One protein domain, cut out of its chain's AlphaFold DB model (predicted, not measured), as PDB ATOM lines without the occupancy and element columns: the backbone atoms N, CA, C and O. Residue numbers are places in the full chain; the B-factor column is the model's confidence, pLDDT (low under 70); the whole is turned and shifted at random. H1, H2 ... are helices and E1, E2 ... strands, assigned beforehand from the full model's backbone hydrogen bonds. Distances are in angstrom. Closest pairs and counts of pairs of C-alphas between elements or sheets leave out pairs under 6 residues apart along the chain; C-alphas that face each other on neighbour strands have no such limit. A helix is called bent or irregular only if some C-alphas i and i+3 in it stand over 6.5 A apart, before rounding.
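Overview. This is residues 82 to 131 of the 182 residues of an uncharacterized protein of Roseomonas sp. JC162 (UniProt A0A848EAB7). A small two-stranded hairpin, E1 and E2, makes one end of a long, open shape, and a sharply kinked helix, H1, makes the other; between them runs a long stretch with no named element. That stretch first swings away from the hairpin in a loop, where residues 96 to 101 stick out free, then comes back past E1 and crosses over to H1. The printed part has 50 residues with two named strands and one named helix, in the order E1, E2, H1, and the sheet, E1 - E2, is antiparallel. The class is mixed, helices and strands, with under half of the residues, 24 of the 50, in named elements. The whole is extended, a rod with a radius of gyration of the C-alphas of 15.7 A and spans of 45 by 21 by 14 A.

Along the chain. The sheet has two short strands. E1 is residues 82 to 84, 7.0 A from first to last C-alpha, and begins with C-alpha 82 at (5.066, -7.969, 39.774). E2 is residues 89 to 92, 10.0 A long, and ends with C-alpha 92 at (4.199, -11.564, 44.657). H1 is residues 114 to 130, 13.1 A from first to last C-alpha, and ends with C-alpha 130 at (23.874, -33.814, 34.054). H1 is irregular: the C-alphas of Arg 120 and Trp 123 are 9.4 A apart, and it has a kink of 113 degrees near residue 121.

Arrangement. E1 and E2 are a hairpin of antiparallel neighbour strands, with 142 degrees between their directions. The C-alphas of Cys 82 and Cys 91, which face each other, are 3.9 A apart, and those of Arg 84 and Val 89, which also face each other, are 4.9 A apart. Across the pair, N 83 and O 90 are within hydrogen-bond range at 2.8 A, and so are N 90 and O 83 at 3.0 A. E1 and H1 are apart, with no C-alpha of the one within 8 A of the other. In H1, 11 of 13 O i to N i+4 pairs are within hydrogen-bond range.

Size, cuts and confidence. The two C-alphas farthest apart, those of Gly 87 and Leu 131, are 47.5 A apart. The link from E1 to E2 is tight, with 4 residues. The link from E2 to H1 is long, with the 21 residues 93 to 113. The printed part has no cut. The mean pLDDT of the printed part is 82.0, and one residue, Asp 107, is under 70.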
ATOM      1  N   CYS A  82       5.846  -9.194  39.617       87.06
ATOM      2  CA  CYS A  82       5.066  -7.969  39.774       87.06
ATOM      3  C   CYS A  82       3.934  -7.914  38.750       87.06
ATOM      4  O   CYS A  82       4.177  -8.074  37.560       87.06
ATOM      5  N   THR A  83       2.707  -7.680  39.197       88.00
ATOM      6  CA  THR A  83       1.496  -7.565  38.370       88.00
ATOM      7  C   THR A  83       0.937  -6.147  38.446       88.00
ATOM      8  O   THR A  83       1.189  -5.434  39.419       88.00
ATOM      9  N   ARG A  84       0.163  -5.723  37.440       85.38
ATOM     10  CA  ARG A  84      -0.503  -4.413  37.455       85.38
ATOM     11  C   ARG A  84      -1.901  -4.545  38.054       85.38
ATOM     12  O   ARG A  84      -2.738  -5.229  37.466       85.38
ATOM     13  N   SER A  85      -2.157  -3.884  39.179       80.50
ATOM     14  CA  SER A  85      -3.502  -3.755  39.747       80.50
ATOM     15  C   SER A  85      -4.152  -2.428  39.339       80.50
ATOM     16  O   SER A  85      -3.582  -1.648  38.574       80.50
ATOM     17  N   LEU A  86      -5.384  -2.180  39.803       81.69
ATOM     18  CA  LEU A  86      -6.225  -1.049  39.375       81.69
ATOM     19  C   LEU A  86      -5.634   0.340  39.685       81.69
ATOM     20  O   LEU A  86      -6.098   1.327  39.122       81.69
ATOM     21  N   GLY A  87      -4.614   0.427  40.542       85.06
ATOM     22  CA  GLY A  87      -3.951   1.695  40.866       85.06
ATOM     23  C   GLY A  87      -2.485   1.588  41.290       85.06
ATOM     24  O   GLY A  87      -1.861   2.623  41.510       85.06
ATOM     25  N   ALA A  88      -1.923   0.379  41.400       85.25
ATOM     26  CA  ALA A  88      -0.557   0.159  41.865       85.25
ATOM     27  C   ALA A  88       0.095  -1.058  41.180       85.25
ATOM     28  O   ALA A  88      -0.514  -1.754  40.364       85.25
ATOM     29  N   VAL A  89       1.374  -1.281  41.481       89.25
ATOM     30  CA  VAL A  89       2.104  -2.493  41.098       89.25
ATOM     31  C   VAL A  89       2.225  -3.365  42.340       89.25
ATOM     32  O   VAL A  89       2.818  -2.938  43.326       89.25
ATOM     33  N   ASP A  90       1.683  -4.580  42.269       88.25
ATOM     34  CA  ASP A  90       1.724  -5.558  43.358       88.25
ATOM     35  C   ASP A  90       2.717  -6.668  43.010       88.25
ATOM     36  O   ASP A  90       2.594  -7.297  41.956       88.25
ATOM     37  N   CYS A  91       3.705  -6.902  43.878       88.12
ATOM     38  CA  CYS A  91       4.748  -7.909  43.682       88.12
ATOM     39  C   CYS A  91       4.538  -9.115  44.601       88.12
ATOM     40  O   CYS A  91       4.435  -8.978  45.818       88.12
ATOM     41  N   TRP A  92       4.519 -10.303  44.001       84.38
ATOM     42  CA  TRP A  92       4.199 -11.564  44.657       84.38
ATOM     43  C   TRP A  92       5.381 -12.525  44.547       84.38
ATOM     44  O   TRP A  92       5.922 -12.736  43.461       84.38
ATOM     45  N   THR A  93       5.762 -13.164  45.650       84.56
ATOM     46  CA  THR A  93       6.657 -14.336  45.622       84.56
ATOM     47  C   THR A  93       5.923 -15.594  45.165       84.56
ATOM     48  O   THR A  93       6.510 -16.440  44.499       84.56
ATOM     49  N   ILE A  94       4.631 -15.699  45.487       84.00
ATOM     50  CA  ILE A  94       3.723 -16.735  44.990       84.00
ATOM     51  C   ILE A  94       2.481 -16.012  44.457       84.00
ATOM     52  O   ILE A  94       1.706 -15.488  45.261       84.00
ATOM     53  N   PRO A  95       2.302 -15.906  43.130       78.75
ATOM     54  CA  PRO A  95       1.166 -15.192  42.568       78.75
ATOM     55  C   PRO A  95      -0.146 -15.938  42.858       78.75
ATOM     56  O   PRO A  95      -0.171 -17.174  42.815       78.75
ATOM     57  N   PRO A  96      -1.248 -15.217  43.134       81.06
ATOM     58  CA  PRO A  96      -2.555 -15.837  43.282       81.06
ATOM     59  C   PRO A  96      -2.976 -16.518  41.975       81.06
ATOM     60  O   PRO A  96      -2.637 -16.071  40.876       81.06
ATOM     61  N   ALA A  97      -3.722 -17.618  42.091       84.06
ATOM     62  CA  ALA A  97      -4.248 -18.316  40.926       84.06
ATOM     63  C   ALA A  97      -5.259 -17.420  40.194       84.06
ATOM     64  O   ALA A  97      -6.233 -16.960  40.789       84.06
ATOM     65  N   ALA A  98      -5.041 -17.192  38.901       82.12
ATOM     66  CA  ALA A  98      -5.960 -16.451  38.047       82.12
ATOM     67  C   ALA A  98      -6.035 -17.061  36.653       82.12
ATOM     68  O   ALA A  98      -5.077 -17.673  36.170       82.12
ATOM     69  N   TRP A  99      -7.188 -16.874  36.011       82.38
ATOM     70  CA  TRP A  99      -7.416 -17.283  34.636       82.38
ATOM     71  C   TRP A  99      -7.967 -16.110  33.817       82.38
ATOM     72  O   TRP A  99      -9.051 -15.618  34.137       82.38
ATOM     73  N   PRO A 100      -7.262 -15.661  32.764       83.06
ATOM     74  CA  PRO A 100      -5.923 -16.087  32.332       83.06
ATOM     75  C   PRO A 100      -4.823 -15.716  33.349       83.06
ATOM     76  O   PRO A 100      -5.028 -14.859  34.208       83.06
ATOM     77  N   ALA A 101      -3.653 -16.357  33.255       82.38
ATOM     78  CA  ALA A 101      -2.522 -16.064  34.139       82.38
ATOM     79  C   ALA A 101      -2.102 -14.583  34.049       82.38
ATOM     80  O   ALA A 101      -2.088 -13.996  32.962       82.38
ATOM     81  N   TYR A 102      -1.742 -13.983  35.188       79.94
ATOM     82  CA  TYR A 102      -1.303 -12.589  35.238       79.94
ATOM     83  C   TYR A 102      -0.045 -12.349  34.390       79.94
ATOM     84  O   TYR A 102       0.868 -13.176  34.347       79.94
ATOM     85  N   ARG A 103       0.033 -11.174  33.750       81.12
ATOM     86  CA  ARG A 103       1.247 -10.709  33.065       81.12
ATOM     87  C   ARG A 103       2.155  -9.959  34.036       81.12
ATOM     88  O   ARG A 103       1.696  -9.073  34.755       81.12
ATOM     89  N   GLY A 104       3.445 -10.286  33.989       82.81
ATOM     90  CA  GLY A 104       4.485  -9.554  34.703       82.81
ATOM     91  C   GLY A 104       4.670  -8.128  34.165       82.81
ATOM     92  O   GLY A 104       4.595  -7.913  32.957       82.81
ATOM     93  N   VAL A 105       4.914  -7.178  35.068       84.56
ATOM     94  CA  VAL A 105       5.229  -5.760  34.801       84.56
ATOM     95  C   VAL A 105       6.733  -5.490  34.905       84.56
ATOM     96  O   VAL A 105       7.209  -4.476  34.416       84.56
ATOM     97  N   ALA A 106       7.493  -6.371  35.562       79.00
ATOM     98  CA  ALA A 106       8.926  -6.178  35.739       79.00
ATOM     99  C   ALA A 106       9.683  -6.345  34.409       79.00
ATOM    100  O   ALA A 106       9.632  -7.417  33.807       79.00
ATOM    101  N   ASP A 107      10.454  -5.327  34.015       68.75
ATOM    102  CA  ASP A 107      11.348  -5.332  32.838       68.75
ATOM    103  C   ASP A 107      12.686  -6.067  33.101       68.75
ATOM    104  O   ASP A 107      13.739  -5.714  32.569       68.75
ATOM    105  N   GLY A 108      12.669  -7.085  33.967       72.31
ATOM    106  CA  GLY A 108      13.851  -7.841  34.388       72.31
ATOM    107  C   GLY A 108      13.856  -9.287  33.877       72.31
ATOM    108  O   GLY A 108      12.804  -9.828  33.531       72.31
ATOM    109  N   PRO A 109      15.021  -9.963  33.862       71.19
ATOM    110  CA  PRO A 109      15.084 -11.389  33.570       71.19
ATOM    111  C   PRO A 109      14.270 -12.169  34.609       71.19
ATOM    112  O   PRO A 109      14.624 -12.211  35.786       71.19
ATOM    113  N   ALA A 110      13.181 -12.803  34.176       73.56
ATOM    114  CA  ALA A 110      12.373 -13.676  35.032       73.56
ATOM    115  C   ALA A 110      13.053 -15.032  35.308       73.56
ATOM    116  O   ALA A 110      12.544 -15.850  36.071       73.56
ATOM    117  N   THR A 111      14.195 -15.289  34.667       75.25
ATOM    118  CA  THR A 111      14.958 -16.530  34.770       75.25
ATOM    119  C   THR A 111      16.412 -16.235  35.114       75.25
ATOM    120  O   THR A 111      16.975 -15.212  34.724       75.25
ATOM    121  N   LEU A 112      17.026 -17.151  35.862       78.31
ATOM    122  CA  LEU A 112      18.458 -17.117  36.126       78.31
ATOM    123  C   LEU A 112      19.213 -17.532  34.862       78.31
ATOM    124  O   LEU A 112      18.828 -18.486  34.180       78.31
ATOM    125  N   ASN A 113      20.313 -16.842  34.560       83.00
ATOM    126  CA  ASN A 113      21.232 -17.312  33.529       83.00
ATOM    127  C   ASN A 113      21.884 -18.644  33.972       83.00
ATOM    128  O   ASN A 113      21.877 -18.972  35.162       83.00
ATOM    129  N   PRO A 114      22.480 -19.427  33.054       82.31
ATOM    130  CA  PRO A 114      23.048 -20.729  33.403       82.31
ATOM    131  C   PRO A 114      24.093 -20.678  34.525       82.31
ATOM    132  O   PRO A 114      24.146 -21.591  35.341       82.31
ATOM    133  N   ALA A 115      24.899 -19.617  34.606       80.12
ATOM    134  CA  ALA A 115      25.905 -19.463  35.656       80.12
ATOM    135  C   ALA A 115      25.268 -19.190  37.030       80.12
ATOM    136  O   ALA A 115      25.633 -19.822  38.017       80.12
ATOM    137  N   GLN A 116      24.266 -18.312  37.088       79.94
ATOM    138  CA  GLN A 116      23.493 -18.025  38.299       79.94
ATOM    139  C   GLN A 116      22.732 -19.259  38.777       79.94
ATOM    140  O   GLN A 116      22.708 -19.564  39.965       79.94
ATOM    141  N   GLU A 117      22.147 -20.003  37.844       80.94
ATOM    142  CA  GLU A 117      21.456 -21.248  38.138       80.94
ATOM    143  C   GLU A 117      22.423 -22.331  38.638       80.94
ATOM    144  O   GLU A 117      22.109 -23.059  39.575       80.94
ATOM    145  N   ASN A 118      23.618 -22.420  38.054       80.44
ATOM    146  CA  ASN A 118      24.663 -23.343  38.490       80.44
ATOM    147  C   ASN A 118      25.184 -23.015  39.894       80.44
ATOM    148  O   ASN A 118      25.454 -23.944  40.657       80.44
ATOM    149  N   ASN A 119      25.284 -21.729  40.242       79.06
ATOM    150  CA  ASN A 119      25.563 -21.284  41.608       79.06
ATOM    151  C   ASN A 119      24.396 -21.625  42.541       79.06
ATOM    152  O   ASN A 119      24.619 -22.120  43.642       79.06
ATOM    153  N   ARG A 120      23.145 -21.457  42.080       78.12
ATOM    154  CA  ARG A 120      21.947 -21.824  42.846       78.12
ATOM    155  C   ARG A 120      21.891 -23.309  43.163       78.12
ATOM    156  O   ARG A 120      21.578 -23.650  44.292       78.12
ATOM    157  N   ILE A 121      22.127 -24.207  42.213       81.38
ATOM    158  CA  ILE A 121      21.956 -25.657  42.440       81.38
ATOM    159  C   ILE A 121      23.187 -26.322  43.068       81.38
ATOM    160  O   ILE A 121      23.080 -27.433  43.588       81.38
ATOM    161  N   GLY A 122      24.338 -25.649  43.026       80.75
ATOM    162  CA  GLY A 122      25.609 -26.175  43.506       80.75
ATOM    163  C   GLY A 122      26.107 -27.395  42.725       80.75
ATOM    164  O   GLY A 122      25.503 -27.830  41.742       80.75
ATOM    165  N   TRP A 123      27.235 -27.968  43.134       80.94
ATOM    166  CA  TRP A 123      27.893 -29.050  42.393       80.94
ATOM    167  C   TRP A 123      27.082 -30.352  42.371       80.94
ATOM    168  O   TRP A 123      26.957 -30.965  41.312       80.94
ATOM    169  N   ILE A 124      26.452 -30.732  43.489       82.81
ATOM    170  CA  ILE A 124      25.546 -31.892  43.544       82.81
ATOM    171  C   ILE A 124      24.366 -31.696  42.592       82.81
ATOM    172  O   ILE A 124      24.036 -32.599  41.827       82.81
ATOM    173  N   GLY A 125      23.757 -30.507  42.585       84.62
ATOM    174  CA  GLY A 125      22.667 -30.191  41.666       84.62
ATOM    175  C   GLY A 125      23.112 -30.168  40.201       84.62
ATOM    176  O   GLY A 125      22.362 -30.612  39.332       84.62
ATOM    177  N   ARG A 126      24.344 -29.721  39.913       85.38
ATOM    178  CA  ARG A 126      24.948 -29.805  38.571       85.38
ATOM    179  C   ARG A 126      25.113 -31.254  38.120       85.38
ATOM    180  O   ARG A 126      24.744 -31.564  36.991       85.38
ATOM    181  N   ILE A 127      25.610 -32.134  38.992       86.12
ATOM    182  CA  ILE A 127      25.719 -33.571  38.702       86.12
ATOM    183  C   ILE A 127      24.328 -34.158  38.461       86.12
ATOM    184  O   ILE A 127      24.112 -34.784  37.432       86.12
ATOM    185  N   ALA A 128      23.364 -33.899  39.348       85.81
ATOM    186  CA  ALA A 128      21.997 -34.398  39.205       85.81
ATOM    187  C   ALA A 128      21.330 -33.941  37.896       85.81
ATOM    188  O   ALA A 128      20.634 -34.728  37.265       85.81
ATOM    189  N   ARG A 129      21.576 -32.700  37.456       84.56
ATOM    190  CA  ARG A 129      21.112 -32.182  36.157       84.56
ATOM    191  C   ARG A 129      21.810 -32.845  34.967       84.56
ATOM    192  O   ARG A 129      21.201 -32.974  33.911       84.56
ATOM    193  N   ALA A 130      23.091 -33.178  35.109       83.31
ATOM    194  CA  ALA A 130      23.874 -33.814  34.054       83.31
ATOM    195  C   ALA A 130      23.537 -35.304  33.889       83.31
ATOM    196  O   ALA A 130      23.777 -35.871  32.823       83.31
ATOM    197  N   LEU A 131      22.989 -35.940  34.928       86.56
ATOM    198  CA  LEU A 131      22.505 -37.311  34.851       86.56
ATOM    199  C   LEU A 131      21.232 -37.378  33.987       86.56
ATOM    200  O   LEU A 131      20.365 -36.510  34.102       86.56
TER     201      LEU A 131